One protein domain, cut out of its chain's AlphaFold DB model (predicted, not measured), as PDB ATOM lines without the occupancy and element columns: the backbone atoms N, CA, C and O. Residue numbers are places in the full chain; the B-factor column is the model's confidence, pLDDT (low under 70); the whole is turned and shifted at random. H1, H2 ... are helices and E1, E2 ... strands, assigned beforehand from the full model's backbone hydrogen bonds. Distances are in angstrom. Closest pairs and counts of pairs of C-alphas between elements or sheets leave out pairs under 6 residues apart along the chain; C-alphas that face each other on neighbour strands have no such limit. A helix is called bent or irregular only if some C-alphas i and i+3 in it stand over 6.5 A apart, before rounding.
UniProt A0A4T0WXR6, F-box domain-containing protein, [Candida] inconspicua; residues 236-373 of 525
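This is residues 236 to 373 of the 525 residues of the protein "F-box domain-containing protein" of [Candida] inconspicua (UniProt A0A4T0WXR6). The chain is wound in stacked turns: the five parallel strands E1 to E5 stand side by side as one curved wall, and the chain returns over one face of it, leaving the other face bare. H1, H2, H4 and H5 make a loose row across that covered side, with little H3 near the strands' beginnings, while residues 329 to 350 make the return between E4 and E5 without a named helix. The 138 printed residues hold five named helices and five named strands in the order E1 H1 E2 H2 H3 E3 H4 E4 E5 H5, a mixed class. The whole is compact, with a radius of gyration of the C-alphas of 14.3 A and spans of 45 by 32 by 26 A.

The parallel, twisted sheet runs E1, residues 240 to 248, E2, residues 264 to 272, E3, residues 297 to 302, E4, residues 323 to 328, and E5, residues 351 to 356. E1 bends by 72 degrees at residue 243, and E2 by 81 degrees at residue 267. Within hydrogen-bond range are N 246 and O 269 at 2.8 A, N 270 and O 299 at 2.8 A, N 300 and O 325 at 2.8 A, and N 326 and O 353 at 2.9 A. H1, residues 253 to 260, only grazes the sheet with residues 254 to 258. It touches H2, residues 277 to 285, the same way at a shallow tilt of 18 degrees; their closest C-alphas, of Arg 256 and Val 282, are 6.5 A apart. H3, residues 290 to 293, is on the sheet, over none of its strands. H4, residues 305 to 317, is on the same face as H3, 9.6 A in height, over E3 and along it at 6 degrees on the local plane: two layers, a sheet with a helix on one face. With residues 309 to 314 alone it touches H2, the closest C-alphas being those of Gly 280 and Phe 310, 5.0 A apart. H5, residues 362 to 369, only grazes the sheet and is close to H4 but not clearly touching it, with C-alphas 308 and 366 closest at 7.7 A. E1 H1 E2, E2 H2 H3 E3 and E3 H4 E4 are strand-helix-strand units, parallel neighbour strands joined through helices, with right-handed crossovers. Every O i to N i+4 pair is within hydrogen-bond range in H1, H2 and H5, and 7 of 9 are in H4; H3 is too short for such a pair.

E1 begins at C-alpha 240 (126.148, 142.827, 146.655) and is 20.9 A long; E2 is 20.3 A, E3 16.4 A, E4 16.9 A and E5 17.0 A. H4 is 20.5 A long and irregular, with C-alphas 306 and 309 7.2 A apart. H5 ends at C-alpha 369 (151.032, 158.701, 156.562).

The C-alphas farthest apart, of Glu 238 and Thr 333, are 45.4 A apart. The printed part has no cut, and the link from E4 to E5, 22 residues, is long. Confidence is under 70 in 55 residues, among them 249 to 264, 274 to 290 and 331 to 341.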
ATOM      1  N   LEU A 236     118.830 140.727 153.488       43.69
ATOM      2  CA  LEU A 236     119.744 141.878 153.328       43.69
ATOM      3  C   LEU A 236     121.241 141.494 153.380       43.69
ATOM      4  O   LEU A 236     122.086 142.274 152.958       43.69
ATOM      5  N   THR A 237     121.560 140.300 153.883       44.50
ATOM      6  CA  THR A 237     122.881 139.662 153.897       44.50
ATOM      7  C   THR A 237     123.434 139.261 152.517       44.50
ATOM      8  O   THR A 237     124.626 138.956 152.425       44.50
ATOM      9  N   GLU A 238     122.620 139.272 151.451       50.25
ATOM     10  CA  GLU A 238     122.997 138.834 150.092       50.25
ATOM     11  C   GLU A 238     123.086 139.956 149.044       50.25
ATOM     12  O   GLU A 238     123.507 139.706 147.915       50.25
ATOM     13  N   ILE A 239     122.750 141.203 149.389       52.22
ATOM     14  CA  ILE A 239     122.781 142.302 148.414       52.22
ATOM     15  C   ILE A 239     124.226 142.774 148.219       52.22
ATOM     16  O   ILE A 239     124.776 143.503 149.048       52.22
ATOM     17  N   ILE A 240     124.837 142.352 147.110       63.19
ATOM     18  CA  ILE A 240     126.148 142.827 146.655       63.19
ATOM     19  C   ILE A 240     125.934 143.787 145.485       63.19
ATOM     20  O   ILE A 240     125.565 143.378 144.386       63.19
ATOM     21  N   LEU A 241     126.192 145.069 145.716       60.31
ATOM     22  CA  LEU A 241     126.222 146.085 144.674       60.31
ATOM     23  C   LEU A 241     127.545 145.998 143.906       60.31
ATOM     24  O   LEU A 241     128.625 145.990 144.502       60.31
ATOM     25  N   GLU A 242     127.467 145.966 142.577       71.12
ATOM     26  CA  GLU A 242     128.657 146.060 141.722       71.12
ATOM     27  C   GLU A 242     129.303 147.444 141.825       71.12
ATOM     28  O   GLU A 242     130.520 147.554 141.951       71.12
ATOM     29  N   GLU A 243     128.485 148.496 141.828       73.56
ATOM     30  CA  GLU A 243     128.930 149.883 141.887       73.56
ATOM     31  C   GLU A 243     127.975 150.730 142.730       73.56
ATOM     32  O   GLU A 243     126.755 150.628 142.600       73.56
ATOM     33  N   LEU A 244     128.540 151.597 143.569       66.50
ATOM     34  CA  LEU A 244     127.808 152.602 144.326       66.50
ATOM     35  C   LEU A 244     128.553 153.934 144.280       66.50
ATOM     36  O   LEU A 244     129.755 153.992 144.533       66.50
ATOM     37  N   ARG A 245     127.814 155.012 144.004       72.50
ATOM     38  CA  ARG A 245     128.323 156.384 144.044       72.50
ATOM     39  C   ARG A 245     127.622 157.163 145.144       72.50
ATOM     40  O   ARG A 245     126.394 157.180 145.194       72.50
ATOM     41  N   ILE A 246     128.400 157.800 146.004       70.06
ATOM     42  CA  ILE A 246     127.926 158.546 147.162       70.06
ATOM     43  C   ILE A 246     128.510 159.949 147.091       70.06
ATOM     44  O   ILE A 246     129.706 160.122 146.874       70.06
ATOM     45  N   HIS A 247     127.658 160.943 147.302       74.75
ATOM     46  CA  HIS A 247     128.088 162.304 147.570       74.75
ATOM     47  C   HIS A 247     127.818 162.579 149.049       74.75
ATOM     48  O   HIS A 247     126.666 162.570 149.480       74.75
ATOM     49  N   LEU A 248     128.884 162.713 149.830       70.12
ATOM     50  CA  LEU A 248     128.842 162.995 151.255       70.12
ATOM     51  C   LEU A 248     129.060 164.489 151.456       70.12
ATOM     52  O   LEU A 248     130.190 164.975 151.417       70.12
ATOM     53  N   SER A 249     127.954 165.193 151.679       67.94
ATOM     54  CA  SER A 249     127.965 166.559 152.184       67.94
ATOM     55  C   SER A 249     127.915 166.558 153.720       67.94
ATOM     56  O   SER A 249     128.122 165.526 154.361       67.94
ATOM     57  N   THR A 250     127.611 167.697 154.347       57.56
ATOM     58  CA  THR A 250     127.436 167.836 155.808       57.56
ATOM     59  C   THR A 250     126.428 166.862 156.443       57.56
ATOM     60  O   THR A 250     126.362 166.755 157.667       57.56
ATOM     61  N   GLU A 251     125.639 166.137 155.647       57.84
ATOM     62  CA  GLU A 251     124.627 165.200 156.128       57.84
ATOM     63  C   GLU A 251     125.164 163.777 156.358       57.84
ATOM     64  O   GLU A 251     125.422 162.997 155.443       57.84
ATOM     65  N   ALA A 252     125.221 163.378 157.631       61.31
ATOM     66  CA  ALA A 252     125.661 162.050 158.068       61.31
ATOM     67  C   ALA A 252     124.615 160.925 157.875       61.31
ATOM     68  O   ALA A 252     124.914 159.753 158.113       61.31
ATOM     69  N   ARG A 253     123.370 161.255 157.496       59.09
ATOM     70  CA  ARG A 253     122.221 160.325 157.542       59.09
ATOM     71  C   ARG A 253     122.353 159.161 156.555       59.09
ATOM     72  O   ARG A 253     122.172 158.009 156.950       59.09
ATOM     73  N   LEU A 254     122.730 159.438 155.305       56.31
ATOM     74  CA  LEU A 254     122.933 158.403 154.282       56.31
ATOM     75  C   LEU A 254     124.065 157.440 154.666       56.31
ATOM     76  O   LEU A 254     123.932 156.228 154.502       56.31
ATOM     77  N   LEU A 255     125.151 157.973 155.229       65.25
ATOM     78  CA  LEU A 255     126.285 157.178 155.685       65.25
ATOM     79  C   LEU A 255     125.892 156.246 156.840       65.25
ATOM     80  O   LEU A 255     126.188 155.056 156.772       65.25
ATOM     81  N   ARG A 256     125.148 156.739 157.845       62.81
ATOM     82  CA  ARG A 256     124.597 155.899 158.931       62.81
ATOM     83  C   ARG A 256     123.739 154.759 158.393       62.81
ATOM     84  O   ARG A 256     123.848 153.624 158.851       62.81
ATOM     85  N   LEU A 257     122.893 155.044 157.406       58.72
ATOM     86  CA  LEU A 257     122.021 154.040 156.803       58.72
ATOM     87  C   LEU A 257     122.825 152.961 156.070       58.72
ATOM     88  O   LEU A 257     122.545 151.779 156.234       58.72
ATOM     89  N   LEU A 258     123.846 153.346 155.304       63.84
ATOM     90  CA  LEU A 258     124.704 152.392 154.598       63.84
ATOM     91  C   LEU A 258     125.545 151.544 155.562       63.84
ATOM     92  O   LEU A 258     125.620 150.333 155.379       63.84
ATOM     93  N   LEU A 259     126.109 152.144 156.615       62.41
ATOM     94  CA  LEU A 259     126.907 151.433 157.624       62.41
ATOM     95  C   LEU A 259     126.070 150.482 158.491       62.41
ATOM     96  O   LEU A 259     126.523 149.392 158.836       62.41
ATOM     97  N   SER A 260     124.833 150.866 158.816       57.12
ATOM     98  CA  SER A 260     123.892 150.001 159.539       57.12
ATOM     99  C   SER A 260     123.243 148.940 158.639       57.12
ATOM    100  O   SER A 260     122.715 147.940 159.141       57.12
ATOM    101  N   SER A 261     123.303 149.113 157.315       54.62
ATOM    102  CA  SER A 261     122.830 148.121 156.352       54.62
ATOM    103  C   SER A 261     123.788 146.925 156.257       54.62
ATOM    104  O   SER A 261     124.996 147.049 156.422       54.62
ATOM    105  N   GLN A 262     123.257 145.735 155.960       60.00
ATOM    106  CA  GLN A 262     124.071 144.546 155.641       60.00
ATOM    107  C   GLN A 262     124.514 144.517 154.162       60.00
ATOM    108  O   GLN A 262     124.996 143.492 153.681       60.00
ATOM    109  N   ILE A 263     124.335 145.629 153.440       61.78
ATOM    110  CA  ILE A 263     124.652 145.747 152.016       61.78
ATOM    111  C   ILE A 263     126.168 145.652 151.833       61.78
ATOM    112  O   ILE A 263     126.946 146.218 152.599       61.78
ATOM    113  N   LYS A 264     126.589 144.953 150.782       68.75
ATOM    114  CA  LYS A 264     127.988 144.848 150.360       68.75
ATOM    115  C   LYS A 264     128.173 145.612 149.053       68.75
ATOM    116  O   LYS A 264     127.263 145.665 148.233       68.75
ATOM    117  N   CYS A 265     129.354 146.180 148.834       73.25
ATOM    118  CA  CYS A 265     129.680 146.908 147.609       73.25
ATOM    119  C   CYS A 265     131.063 146.496 147.094       73.25
ATOM    120  O   CYS A 265     131.994 146.396 147.889       73.25
ATOM    121  N   LYS A 266     131.203 146.266 145.782       81.12
ATOM    122  CA  LYS A 266     132.499 145.975 145.143       81.12
ATOM    123  C   LYS A 266     133.239 147.245 144.725       81.12
ATOM    124  O   LYS A 266     134.429 147.361 145.024       81.12
ATOM    125  N   LYS A 267     132.563 148.179 144.043       82.25
ATOM    126  CA  LYS A 267     133.138 149.457 143.592       82.25
ATOM    127  C   LYS A 267     132.449 150.635 144.265       82.25
ATOM    128  O   LYS A 267     131.273 150.892 144.022       82.25
ATOM    129  N   LEU A 268     133.190 151.374 145.076       84.38
ATOM    130  CA  LEU A 268     132.679 152.518 145.813       84.38
ATOM    131  C   LEU A 268     133.308 153.813 145.296       84.38
ATOM    132  O   LEU A 268     134.527 153.951 145.274       84.38
ATOM    133  N   PHE A 269     132.470 154.769 144.912       82.12
ATOM    134  CA  PHE A 269     132.873 156.120 144.535       82.12
ATOM    135  C   PHE A 269     132.297 157.087 145.561       82.12
ATOM    136  O   PHE A 269     131.084 157.121 145.756       82.12
ATOM    137  N   VAL A 270     133.148 157.858 146.221       84.44
ATOM    138  CA  VAL A 270     132.750 158.800 147.264       84.44
ATOM    139  C   VAL A 270     133.288 160.172 146.896       84.44
ATOM    140  O   VAL A 270     134.498 160.345 146.791       84.44
ATOM    141  N   ASN A 271     132.394 161.135 146.718       84.19
ATOM    142  CA  ASN A 271     132.747 162.549 146.671       84.19
ATOM    143  C   ASN A 271     132.429 163.163 148.043       84.19
ATOM    144  O   ASN A 271     131.357 162.910 148.594       84.19
ATOM    145  N   ILE A 272     133.384 163.896 148.611       83.19
ATOM    146  CA  ILE A 272     133.330 164.474 149.951       83.19
ATOM    147  C   ILE A 272     133.413 165.999 149.838       83.19
ATOM    148  O   ILE A 272     134.476 166.552 149.541       83.19
ATOM    149  N   SER A 273     132.302 166.662 150.156       76.50
ATOM    150  CA  SER A 273     132.112 168.111 150.049       76.50
ATOM    151  C   SER A 273     131.530 168.674 151.365       76.50
ATOM    152  O   SER A 273     130.324 168.767 151.567       76.50
ATOM    153  N   GLY A 274     132.368 169.028 152.350       69.94
ATOM    154  CA  GLY A 274     131.847 169.569 153.623       69.94
ATOM    155  C   GLY A 274     132.777 169.476 154.831       69.94
ATOM    156  O   GLY A 274     133.994 169.357 154.684       69.94
ATOM    157  N   THR A 275     132.203 169.570 156.039       64.38
ATOM    158  CA  THR A 275     132.927 169.476 157.322       64.38
ATOM    159  C   THR A 275     132.971 168.036 157.851       64.38
ATOM    160  O   THR A 275     131.970 167.326 157.910       64.38
ATOM    161  N   SER A 276     134.161 167.593 158.263       62.94
ATOM    162  CA  SER A 276     134.503 166.179 158.482       62.94
ATOM    163  C   SER A 276     134.145 165.598 159.849       62.94
ATOM    164  O   SER A 276     133.922 164.392 159.962       62.94
ATOM    165  N   LYS A 277     134.078 166.431 160.898       65.25
ATOM    166  CA  LYS A 277     133.974 165.965 162.297       65.25
ATOM    167  C   LYS A 277     132.728 165.113 162.557       65.25
ATOM    168  O   LYS A 277     132.795 164.115 163.270       65.25
ATOM    169  N   LEU A 278     131.595 165.487 161.961       65.25
ATOM    170  CA  LEU A 278     130.331 164.751 162.085       65.25
ATOM    171  C   LEU A 278     130.364 163.409 161.341       65.25
ATOM    172  O   LEU A 278     129.848 162.418 161.855       65.25
ATOM    173  N   LEU A 279     130.996 163.363 160.168       65.75
ATOM    174  CA  LEU A 279     131.098 162.157 159.342       65.75
ATOM    175  C   LEU A 279     132.073 161.131 159.942       65.75
ATOM    176  O   LEU A 279     131.761 159.943 159.982       65.75
ATOM    177  N   GLY A 280     133.213 161.591 160.474       63.31
ATOM    178  CA  GLY A 280     134.192 160.738 161.160       63.31
ATOM    179  C   GLY A 280     133.609 160.066 162.397       63.31
ATOM    180  O   GLY A 280     133.709 158.851 162.544       63.31
ATOM    181  N   LYS A 281     132.899 160.831 163.237       67.25
ATOM    182  CA  LYS A 281     132.219 160.280 164.415       67.25
ATOM    183  C   LYS A 281     131.200 159.197 164.043       67.25
ATOM    184  O   LYS A 281     131.121 158.178 164.713       67.25
ATOM    185  N   VAL A 282     130.470 159.376 162.943       67.50
ATOM    186  CA  VAL A 282     129.511 158.374 162.453       67.50
ATOM    187  C   VAL A 282     130.173 157.073 162.017       67.50
ATOM    188  O   VAL A 282     129.633 156.012 162.312       67.50
ATOM    189  N   LEU A 283     131.325 157.128 161.345       67.75
ATOM    190  CA  LEU A 283     132.062 155.911 160.990       67.75
ATOM    191  C   LEU A 283     132.515 155.136 162.227       67.75
ATOM    192  O   LEU A 283     132.417 153.914 162.238       67.75
ATOM    193  N   VAL A 284     132.992 155.842 163.253       66.75
ATOM    194  CA  VAL A 284     133.447 155.223 164.504       66.75
ATOM    195  C   VAL A 284     132.269 154.632 165.283       66.75
ATOM    196  O   VAL A 284     132.334 153.477 165.694       66.75
ATOM    197  N   ASP A 285     131.184 155.395 165.443       65.25
ATOM    198  CA  ASP A 285     130.030 155.009 166.266       65.25
ATOM    199  C   ASP A 285     129.194 153.880 165.622       65.25
ATOM    200  O   ASP A 285     128.726 152.979 166.315       65.25
ATOM    201  N   GLU A 286     129.016 153.899 164.294       64.38
ATOM    202  CA  GLU A 286     128.166 152.946 163.549       64.38
ATOM    203  C   GLU A 286     128.968 151.856 162.823       64.38
ATOM    204  O   GLU A 286     128.405 151.075 162.051       64.38
ATOM    205  N   GLY A 287     130.289 151.823 163.029       55.69
ATOM    206  CA  GLY A 287     131.271 151.043 162.279       55.69
ATOM    207  C   GLY A 287     131.080 149.530 162.345       55.69
ATOM    208  O   GLY A 287     131.852 148.812 162.976       55.69
ATOM    209  N   ARG A 288     130.084 149.002 161.632       56.28
ATOM    210  CA  ARG A 288     130.014 147.588 161.274       56.28
ATOM    211  C   ARG A 288     130.895 147.369 160.051       56.28
ATOM    212  O   ARG A 288     130.641 147.907 158.979       56.28
ATOM    213  N   PHE A 289     131.902 146.511 160.202       58.62
ATOM    214  CA  PHE A 289     132.889 146.178 159.166       58.62
ATOM    215  C   PHE A 289     132.288 145.731 157.815       58.62
ATOM    216  O   PHE A 289     132.975 145.772 156.802       58.62
ATOM    217  N   GLY A 290     131.021 145.306 157.758       64.56
ATOM    218  CA  GLY A 290     130.437 144.617 156.601       64.56
ATOM    219  C   GLY A 290     130.412 145.402 155.281       64.56
ATOM    220  O   GLY A 290     130.760 144.830 154.243       64.56
ATOM    221  N   PHE A 291     130.024 146.683 155.309       72.94
ATOM    222  CA  PHE A 291     129.855 147.490 154.091       72.94
ATOM    223  C   PHE A 291     131.201 147.810 153.420       72.94
ATOM    224  O   PHE A 291     131.387 147.522 152.237       72.94
ATOM    225  N   LEU A 292     132.165 148.341 154.185       78.44
ATOM    226  CA  LEU A 292     133.471 148.769 153.664       78.44
ATOM    227  C   LEU A 292     134.475 147.623 153.490       78.44
ATOM    228  O   LEU A 292     135.327 147.705 152.605       78.44
ATOM    229  N   ALA A 293     134.366 146.529 154.254       82.12
ATOM    230  CA  ALA A 293     135.318 145.420 154.152       82.12
ATOM    231  C   ALA A 293     135.282 144.709 152.792       82.12
ATOM    232  O   ALA A 293     136.284 144.129 152.393       82.12
ATOM    233  N   ASN A 294     134.158 144.730 152.067       79.88
ATOM    234  CA  ASN A 294     134.021 144.043 150.772       79.88
ATOM    235  C   ASN A 294     134.429 144.895 149.560       79.88
ATOM    236  O   ASN A 294     134.447 144.384 148.438       79.88
ATOM    237  N   VAL A 295     134.775 146.166 149.777       87.62
ATOM    238  CA  VAL A 295     135.146 147.095 148.708       87.62
ATOM    239  C   VAL A 295     136.476 146.669 148.088       87.62
ATOM    240  O   VAL A 295     137.497 146.585 148.766       87.62
ATOM    241  N   GLN A 296     136.456 146.412 146.780       92.06
ATOM    242  CA  GLN A 296     137.629 146.039 145.980       92.06
ATOM    243  C   GLN A 296     138.206 147.239 145.226       92.06
ATOM    244  O   GLN A 296     139.421 147.316 145.037       92.06
ATOM    245  N   TYR A 297     137.344 148.171 144.818       93.88
ATOM    246  CA  TYR A 297     137.710 149.430 144.177       93.88
ATOM    247  C   TYR A 297     137.138 150.597 144.974       93.88
ATOM    248  O   TYR A 297     135.928 150.646 145.201       93.88
ATOM    249  N   LEU A 298     137.990 151.545 145.355       94.25
ATOM    250  CA  LEU A 298     137.589 152.765 146.046       94.25
ATOM    251  C   LEU A 298     138.087 153.986 145.277       94.25
ATOM    252  O   LEU A 298     139.286 154.114 145.042       94.25
ATOM    253  N   SER A 299     137.179 154.897 144.939       94.31
ATOM    254  CA  SER A 299     137.499 156.231 144.437       94.31
ATOM    255  C   SER A 299     137.031 157.282 145.431       94.31
ATOM    256  O   SER A 299     135.849 157.323 145.761       94.31
ATOM    257  N   LEU A 300     137.946 158.130 145.886       93.06
ATOM    258  CA  LEU A 300     137.704 159.208 146.837       93.06
ATOM    259  C   LEU A 300     138.024 160.543 146.172       93.06
ATOM    260  O   LEU A 300     139.171 160.797 145.816       93.06
ATOM    261  N   GLU A 301     137.017 161.389 146.024       91.12
ATOM    262  CA  GLU A 301     137.156 162.773 145.584       91.12
ATOM    263  C   GLU A 301     136.931 163.691 146.784       91.12
ATOM    264  O   GLU A 301     135.902 163.609 147.452       91.12
ATOM    265  N   VAL A 302     137.923 164.517 147.100       88.62
ATOM    266  CA  VAL A 302     137.947 165.347 148.304       88.62
ATOM    267  C   VAL A 302     138.022 166.806 147.892       88.62
ATOM    268  O   VAL A 302     139.027 167.247 147.332       88.62
ATOM    269  N   GLU A 303     136.977 167.558 148.225       85.50
ATOM    270  CA  GLU A 303     136.833 168.976 147.876       85.50
ATOM    271  C   GLU A 303     137.155 169.917 149.053       85.50
ATOM    272  O   GLU A 303     137.150 171.137 148.896       85.50
ATOM    273  N   THR A 304     137.475 169.380 150.238       79.12
ATOM    274  CA  THR A 304     137.819 170.165 151.439       79.12
ATOM    275  C   THR A 304     138.982 169.550 152.233       79.12
ATOM    276  O   THR A 304     139.003 168.350 152.508       79.12
ATOM    277  N   SER A 305     139.946 170.374 152.670       74.50
ATOM    278  CA  SER A 305     141.143 169.912 153.405       74.50
ATOM    279  C   SER A 305     140.825 169.258 154.756       74.50
ATOM    280  O   SER A 305     141.491 168.306 155.162       74.50
ATOM    281  N   GLY A 306     139.761 169.706 155.429       74.25
ATOM    282  CA  GLY A 306     139.337 169.174 156.726       74.25
ATOM    283  C   GLY A 306     138.911 167.700 156.702       74.25
ATOM    284  O   GLY A 306     138.778 167.094 157.760       74.25
ATOM    285  N   CYS A 307     138.705 167.101 155.526       78.06
ATOM    286  CA  CYS A 307     138.181 165.742 155.365       78.06
ATOM    287  C   CYS A 307     139.233 164.631 155.324       78.06
ATOM    288  O   CYS A 307     138.860 163.461 155.263       78.06
ATOM    289  N   LEU A 308     140.527 164.948 155.422       80.06
ATOM    290  CA  LEU A 308     141.581 163.927 155.393       80.06
ATOM    291  C   LEU A 308     141.492 162.922 156.556       80.06
ATOM    292  O   LEU A 308     141.780 161.745 156.352       80.06
ATOM    293  N   GLU A 309     141.045 163.345 157.748       77.75
ATOM    294  CA  GLU A 309     140.780 162.427 158.874       77.75
ATOM    295  C   GLU A 309     139.734 161.377 158.513       77.75
ATOM    296  O   GLU A 309     139.932 160.180 158.699       77.75
ATOM    297  N   PHE A 310     138.632 161.839 157.932       80.12
ATOM    298  CA  PHE A 310     137.536 160.986 157.505       80.12
ATOM    299  C   PHE A 310     137.970 160.017 156.398       80.12
ATOM    300  O   PHE A 310     137.636 158.833 156.437       80.12
ATOM    301  N   VAL A 311     138.777 160.490 155.445       85.81
ATOM    302  CA  VAL A 311     139.367 159.642 154.403       85.81
ATOM    303  C   VAL A 311     140.243 158.546 155.012       85.81
ATOM    304  O   VAL A 311     140.147 157.391 154.600       85.81
ATOM    305  N   ALA A 312     141.067 158.878 156.007       83.88
ATOM    306  CA  ALA A 312     141.899 157.898 156.696       83.88
ATOM    307  C   ALA A 312     141.068 156.793 157.364       83.88
ATOM    308  O   ALA A 312     141.431 155.622 157.260       83.88
ATOM    309  N   GLU A 313     139.943 157.141 157.994       82.19
ATOM    310  CA  GLU A 313     139.038 156.156 158.600       82.19
ATOM    311  C   GLU A 313     138.397 155.229 157.563       82.19
ATOM    312  O   GLU A 313     138.394 154.011 157.751       82.19
ATOM    313  N   ILE A 314     137.941 155.761 156.419       86.25
ATOM    314  CA  ILE A 314     137.441 154.921 155.316       86.25
ATOM    315  C   ILE A 314     138.519 153.921 154.881       86.25
ATOM    316  O   ILE A 314     138.250 152.725 154.768       86.25
ATOM    317  N   LEU A 315     139.749 154.398 154.668       88.31
ATOM    318  CA  LEU A 315     140.858 153.557 154.217       88.31
ATOM    319  C   LEU A 315     141.201 152.452 155.225       88.31
ATOM    320  O   LEU A 315     141.471 151.327 154.808       88.31
ATOM    321  N   ARG A 316     141.145 152.738 156.533       85.12
ATOM    322  CA  ARG A 316     141.362 151.739 157.598       85.12
ATOM    323  C   ARG A 316     140.312 150.628 157.588       85.12
ATOM    324  O   ARG A 316     140.625 149.491 157.930       85.12
ATOM    325  N   MET A 317     139.079 150.938 157.193       84.12
ATOM    326  CA  MET A 317     137.969 149.981 157.170       84.12
ATOM    327  C   MET A 317     137.912 149.121 155.895       84.12
ATOM    328  O   MET A 317     137.302 148.048 155.901       84.12
ATOM    329  N   CYS A 318     138.545 149.550 154.801       87.56
ATOM    330  CA  CYS A 318     138.552 148.821 153.532       87.56
ATOM    331  C   CYS A 318     139.614 147.711 153.505       87.56
ATOM    332  O   CYS A 318     140.700 147.903 152.971       87.56
ATOM    333  N   THR A 319     139.307 146.524 154.034       86.50
ATOM    334  CA  THR A 319     140.284 145.422 154.173       86.50
ATOM    335  C   THR A 319     140.550 144.605 152.899       86.50
ATOM    336  O   THR A 319     141.640 144.051 152.766       86.50
ATOM    337  N   ASN A 320     139.613 144.547 151.942       87.62
ATOM    338  CA  ASN A 320     139.766 143.809 150.671       87.62
ATOM    339  C   ASN A 320     140.122 144.695 149.463       87.62
ATOM    340  O   ASN A 320     139.958 144.281 148.309       87.62
ATOM    341  N   LEU A 321     140.612 145.909 149.713       90.81
ATOM    342  CA  LEU A 321     140.893 146.886 148.668       90.81
ATOM    343  C   LEU A 321     142.018 146.416 147.730       90.81
ATOM    344  O   LEU A 321     143.110 146.071 148.182       90.81
ATOM    345  N   ARG A 322     141.760 146.444 146.415       92.00
ATOM    346  CA  ARG A 322     142.724 146.103 145.351       92.00
ATOM    347  C   ARG A 322     143.121 147.307 144.506       92.00
ATOM    348  O   ARG A 322     144.265 147.384 144.068       92.00
ATOM    349  N   GLN A 323     142.189 148.230 144.284       94.00
ATOM    350  CA  GLN A 323     142.382 149.422 143.463       94.00
ATOM    351  C   GLN A 323     141.942 150.661 144.245       94.00
ATOM    352  O   GLN A 323     140.843 150.682 144.803       94.00
ATOM    353  N   LEU A 324     142.790 151.687 144.278       95.12
ATOM    354  CA  LEU A 324     142.534 152.933 144.999       95.12
ATOM    355  C   LEU A 324     142.709 154.134 144.071       95.12
ATOM    356  O   LEU A 324     143.745 154.269 143.432       95.12
ATOM    357  N   SER A 325     141.729 155.029 144.034       94.31
ATOM    358  CA  SER A 325     141.808 156.318 143.350       94.31
ATOM    359  C   SER A 325     141.552 157.441 144.348       94.31
ATOM    360  O   SER A 325     140.533 157.423 145.032       94.31
ATOM    361  N   ILE A 326     142.464 158.406 144.452       92.81
ATOM    362  CA  ILE A 326     142.312 159.579 145.319       92.81
ATOM    363  C   ILE A 326     142.487 160.840 144.476       92.81
ATOM    364  O   ILE A 326     143.499 160.991 143.793       92.81
ATOM    365  N   ILE A 327     141.504 161.735 144.547       91.31
ATOM    366  CA  ILE A 327     141.466 163.025 143.859       91.31
ATOM    367  C   ILE A 327     141.311 164.114 144.921       91.31
ATOM    368  O   ILE A 327     140.320 164.139 145.647       91.31
ATOM    369  N   LEU A 328     142.293 165.009 145.025       89.00
ATOM    370  CA  LEU A 328     142.292 166.139 145.956       89.00
ATOM    371  C   LEU A 328     142.140 167.446 145.167       89.00
ATOM    372  O   LEU A 328     143.105 167.932 144.571       89.00
ATOM    373  N   SER A 329     140.936 168.020 145.163       85.50
ATOM    374  CA  SER A 329     140.563 169.160 144.307       85.50
ATOM    375  C   SER A 329     140.468 170.506 145.042       85.50
ATOM    376  O   SER A 329     140.142 171.522 144.431       85.50
ATOM    377  N   TYR A 330     140.796 170.555 146.334       80.50
ATOM    378  CA  TYR A 330     140.699 171.773 147.146       80.50
ATOM    379  C   TYR A 330     141.909 172.709 147.031       80.50
ATOM    380  O   TYR A 330     142.978 172.354 146.540       80.50
ATOM    381  N   THR A 331     141.748 173.935 147.533       69.75
ATOM    382  CA  THR A 331     142.841 174.891 147.753       69.75
ATOM    383  C   THR A 331     143.064 175.049 149.252       69.75
ATOM    384  O   THR A 331     142.203 175.594 149.939       69.75
ATOM    385  N   SER A 332     144.195 174.571 149.775       62.62
ATOM    386  CA  SER A 332     144.521 174.695 151.202       62.62
ATOM    387  C   SER A 332     145.416 175.913 151.420       62.62
ATOM    388  O   SER A 332     146.521 175.973 150.883       62.62
ATOM    389  N   THR A 333     144.942 176.909 152.171       54.38
ATOM    390  CA  THR A 333     145.751 178.068 152.597       54.38
ATOM    391  C   THR A 333     146.274 177.925 154.024       54.38
ATOM    392  O   THR A 333     147.299 178.515 154.351       54.38
ATOM    393  N   ASN A 334     145.616 177.106 154.849       55.16
ATOM    394  CA  ASN A 334     145.994 176.835 156.229       55.16
ATOM    395  C   ASN A 334     146.182 175.330 156.419       55.16
ATOM    396  O   ASN A 334     145.218 174.566 156.418       55.16
ATOM    397  N   VAL A 335     147.435 174.928 156.628       52.31
ATOM    398  CA  VAL A 335     147.805 173.573 157.047       52.31
ATOM    399  C   VAL A 335     147.459 173.444 158.532       52.31
ATOM    400  O   VAL A 335     148.336 173.498 159.398       52.31
ATOM    401  N   GLU A 336     146.179 173.294 158.869       55.00
ATOM    402  CA  GLU A 336     145.860 172.622 160.126       55.00
ATOM    403  C   GLU A 336     146.336 171.181 159.958       55.00
ATOM    404  O   GLU A 336     145.676 170.356 159.328       55.00
ATOM    405  N   LYS A 337     147.551 170.899 160.452       58.16
ATOM    406  CA  LYS A 337     148.102 169.546 160.493       58.16
ATOM    407  C   LYS A 337     147.190 168.706 161.377       58.16
ATOM    408  O   LYS A 337     147.389 168.635 162.590       58.16
ATOM    409  N   VAL A 338     146.206 168.076 160.752       58.12
ATOM    410  CA  VAL A 338     145.482 166.926 161.280       58.12
ATOM    411  C   VAL A 338     146.508 165.999 161.929       58.12
ATOM    412  O   VAL A 338     147.542 165.704 161.337       58.12
ATOM    413  N   ARG A 339     146.310 165.566 163.170       58.97
ATOM    414  CA  ARG A 339     147.265 164.651 163.810       58.97
ATOM    415  C   ARG A 339     146.776 163.225 163.628       58.97
ATOM    416  O   ARG A 339     145.842 162.795 164.286       58.97
ATOM    417  N   PHE A 340     147.435 162.482 162.740       65.00
ATOM    418  CA  PHE A 340     147.317 161.026 162.717       65.00
ATOM    419  C   PHE A 340     148.308 160.422 163.710       65.00
ATOM    420  O   PHE A 340     149.522 160.462 163.468       65.00
ATOM    421  N   ASP A 341     147.783 159.841 164.786       66.56
ATOM    422  CA  ASP A 341     148.579 159.169 165.821       66.56
ATOM    423  C   ASP A 341     149.264 157.895 165.303       66.56
ATOM    424  O   ASP A 341     150.323 157.510 165.792       66.56
ATOM    425  N   GLN A 342     148.694 157.258 164.274       73.81
ATOM    426  CA  GLN A 342     149.212 156.027 163.677       73.81
ATOM    427  C   GLN A 342     149.228 156.090 162.143       73.81
ATOM    428  O   GLN A 342     148.336 156.714 161.551       73.81
ATOM    429  N   PRO A 343     150.205 155.432 161.487       82.12
ATOM    430  CA  PRO A 343     150.206 155.270 160.038       82.12
ATOM    431  C   PRO A 343     148.955 154.519 159.561       82.12
ATOM    432  O   PRO A 343     148.380 153.689 160.267       82.12
ATOM    433  N   ILE A 344     148.514 154.831 158.347       85.06
ATOM    434  CA  ILE A 344     147.359 154.209 157.702       85.06
ATOM    435  C   ILE A 344     147.880 153.029 156.885       85.06
ATOM    436  O   ILE A 344     148.450 153.196 155.804       85.06
ATOM    437  N   LEU A 345     147.695 151.830 157.428       83.06
ATOM    438  CA  LEU A 345     148.061 150.583 156.771       83.06
ATOM    439  C   LEU A 345     147.039 150.261 155.684       83.06
ATOM    440  O   LEU A 345     145.919 149.851 155.985       83.06
ATOM    441  N   LEU A 346     147.431 150.414 154.421       82.81
ATOM    442  CA  LEU A 346     146.600 149.960 153.315       82.81
ATOM    443  C   LEU A 346     146.767 148.440 153.140       82.81
ATOM    444  O   LEU A 346     147.881 147.917 153.295       82.81
ATOM    445  N   PRO A 347     145.687 147.698 152.820       75.94
ATOM    446  CA  PRO A 347     145.776 146.274 152.493       75.94
ATOM    447  C   PRO A 347     146.538 146.069 151.167       75.94
ATOM    448  O   PRO A 347     147.226 146.964 150.680       75.94
ATOM    449  N   TYR A 348     146.462 144.879 150.569       78.44
ATOM    450  CA  TYR A 348     147.138 144.533 149.310       78.44
ATOM    451  C   TYR A 348     146.574 145.281 148.075       78.44
ATOM    452  O   TYR A 348     146.093 144.660 147.128       78.44
ATOM    453  N   VAL A 349     146.676 146.612 148.069       88.06
ATOM    454  CA  VAL A 349     146.375 147.489 146.934       88.06
ATOM    455  C   VAL A 349     147.406 147.230 145.840       88.06
ATOM    456  O   VAL A 349     148.604 147.402 146.059       88.06
ATOM    457  N   GLN A 350     146.933 146.797 144.676       90.81
ATOM    458  CA  GLN A 350     147.743 146.493 143.498       90.81
ATOM    459  C   GLN A 350     147.927 147.731 142.621       90.81
ATOM    460  O   GLN A 350     149.023 147.966 142.110       90.81
ATOM    461  N   GLU A 351     146.875 148.537 142.482       92.81
ATOM    462  CA  GLU A 351     146.866 149.700 141.598       92.81
ATOM    463  C   GLU A 351     146.426 150.950 142.352       92.81
ATOM    464  O   GLU A 351     145.442 150.927 143.100       92.81
ATOM    465  N   ILE A 352     147.148 152.045 142.129       94.00
ATOM    466  CA  ILE A 352     146.812 153.347 142.696       94.00
ATOM    467  C   ILE A 352     146.704 154.411 141.608       94.00
ATOM    468  O   ILE A 352     147.541 154.476 140.713       94.00
ATOM    469  N   SER A 353     145.684 155.256 141.710       92.31
ATOM    470  CA  SER A 353     145.517 156.477 140.931       92.31
ATOM    471  C   SER A 353     145.512 157.671 141.876       92.31
ATOM    472  O   SER A 353     144.804 157.664 142.883       92.31
ATOM    473  N   TRP A 354     146.303 158.690 141.567       91.81
ATOM    474  CA  TRP A 354     146.439 159.879 142.398       91.81
ATOM    475  C   TRP A 354     146.312 161.148 141.576       91.81
ATOM    476  O   TRP A 354     147.032 161.305 140.593       91.81
ATOM    477  N   GLU A 355     145.467 162.068 142.022       89.75
ATOM    478  CA  GLU A 355     145.329 163.403 141.456       89.75
ATOM    479  C   GLU A 355     145.329 164.456 142.564       89.75
ATOM    480  O   GLU A 355     144.640 164.315 143.575       89.75
ATOM    481  N   SER A 356     146.127 165.510 142.395       85.62
ATOM    482  CA  SER A 356     146.233 166.600 143.366       85.62
ATOM    483  C   SER A 356     146.355 167.951 142.668       85.62
ATOM    484  O   SER A 356     147.105 168.101 141.700       85.62
ATOM    485  N   SER A 357     145.614 168.943 143.171       79.88
ATOM    486  CA  SER A 357     145.728 170.333 142.730       79.88
ATOM    487  C   SER A 357     147.087 170.940 143.117       79.88
ATOM    488  O   SER A 357     147.678 170.601 144.145       79.88
ATOM    489  N   ASP A 358     147.574 171.916 142.339       67.62
ATOM    490  CA  ASP A 358     148.859 172.591 142.601       67.62
ATOM    491  C   ASP A 358     148.927 173.341 143.939       67.62
ATOM    492  O   ASP A 358     150.000 173.741 144.386       67.62
ATOM    493  N   ARG A 359     147.780 173.529 144.596       67.94
ATOM    494  CA  ARG A 359     147.635 174.306 145.829       67.94
ATOM    495  C   ARG A 359     147.334 173.427 147.051       67.94
ATOM    496  O   ARG A 359     147.011 173.953 148.114       67.94
ATOM    497  N   CYS A 360     147.438 172.103 146.927       67.62
ATOM    498  CA  CYS A 360     147.232 171.153 148.023       67.62
ATOM    499  C   CYS A 360     148.537 170.877 148.794       67.62
ATOM    500  O   CYS A 360     149.156 169.824 148.613       67.62
ATOM    501  N   LEU A 361     148.944 171.784 149.694       67.69
ATOM    502  CA  LEU A 361     150.148 171.611 150.535       67.69
ATOM    503  C   LEU A 361     150.096 170.358 151.436       67.69
ATOM    504  O   LEU A 361     151.133 169.781 151.758       67.69
ATOM    505  N   ASP A 362     148.896 169.888 151.781       72.88
ATOM    506  CA  ASP A 362     148.682 168.730 152.660       72.88
ATOM    507  C   ASP A 362     148.967 167.379 151.971       72.88
ATOM    508  O   ASP A 362     149.095 166.354 152.641       72.88
ATOM    509  N   THR A 363     149.106 167.368 150.636       76.44
ATOM    510  CA  THR A 363     149.299 166.155 149.813       76.44
ATOM    511  C   THR A 363     150.512 165.344 150.267       76.44
ATOM    512  O   THR A 363     150.408 164.140 150.495       76.44
ATOM    513  N   ALA A 364     151.663 166.006 150.420       76.31
ATOM    514  CA  ALA A 364     152.921 165.368 150.805       76.31
ATOM    515  C   ALA A 364     152.799 164.686 152.171       76.31
ATOM    516  O   ALA A 364     153.128 163.513 152.340       76.31
ATOM    517  N   TRP A 365     152.252 165.434 153.124       77.69
ATOM    518  CA  TRP A 365     152.082 164.994 154.495       77.69
ATOM    519  C   TRP A 365     151.077 163.837 154.615       77.69
ATOM    520  O   TRP A 365     151.324 162.875 155.341       77.69
ATOM    521  N   PHE A 366     149.972 163.870 153.867       82.12
ATOM    522  CA  PHE A 366     149.003 162.776 153.861       82.12
ATOM    523  C   PHE A 366     149.594 161.499 153.239       82.12
ATOM    524  O   PHE A 366     149.489 160.420 153.826       82.12
ATOM    525  N   ILE A 367     150.314 161.615 152.116       84.56
ATOM    526  CA  ILE A 367     151.050 160.496 151.500       84.56
ATOM    527  C   ILE A 367     152.076 159.905 152.477       84.56
ATOM    528  O   ILE A 367     152.223 158.682 152.566       84.56
ATOM    529  N   GLU A 368     152.766 160.735 153.264       83.06
ATOM    530  CA  GLU A 368     153.710 160.290 154.298       83.06
ATOM    531  C   GLU A 368     153.073 159.413 155.383       83.06
ATOM    532  O   GLU A 368     153.760 158.578 155.975       83.06
ATOM    533  N   LYS A 369     151.762 159.506 155.580       85.69
ATOM    534  CA  LYS A 369     151.032 158.701 156.562       85.69
ATOM    535  C   LYS A 369     150.481 157.395 156.000       85.69
ATOM    536  O   LYS A 369     150.155 156.510 156.785       85.69
ATOM    537  N   LEU A 370     150.431 157.243 154.679       87.81
ATOM    538  CA  LEU A 370     150.028 156.001 154.020       87.81
ATOM    539  C   LEU A 370     151.187 154.993 153.982       87.81
ATOM    540  O   LEU A 370     152.303 155.319 153.559       87.81
ATOM    541  N   GLU A 371     150.921 153.753 154.380       87.44
ATOM    542  CA  GLU A 371     151.855 152.634 154.254       87.44
ATOM    543  C   GLU A 371     151.395 151.656 153.173       87.44
ATOM    544  O   GLU A 371     150.329 151.044 153.259       87.44
ATOM    545  N   PHE A 372     152.237 151.491 152.151       85.00
ATOM    546  CA  PHE A 372     151.970 150.653 150.987       85.00
ATOM    547  C   PHE A 372     152.772 149.354 151.064       85.00
ATOM    548  O   PHE A 372     153.999 149.383 151.161       85.00
ATOM    549  N   LYS A 373     152.096 148.202 150.969       79.19
ATOM    550  CA  LYS A 373     152.767 146.889 150.971       79.19
ATOM    551  C   LYS A 373     153.159 146.398 149.573       79.19
ATOM    552  O   LYS A 373     154.304 146.002 149.380       79.19
TER     553      LYS A 373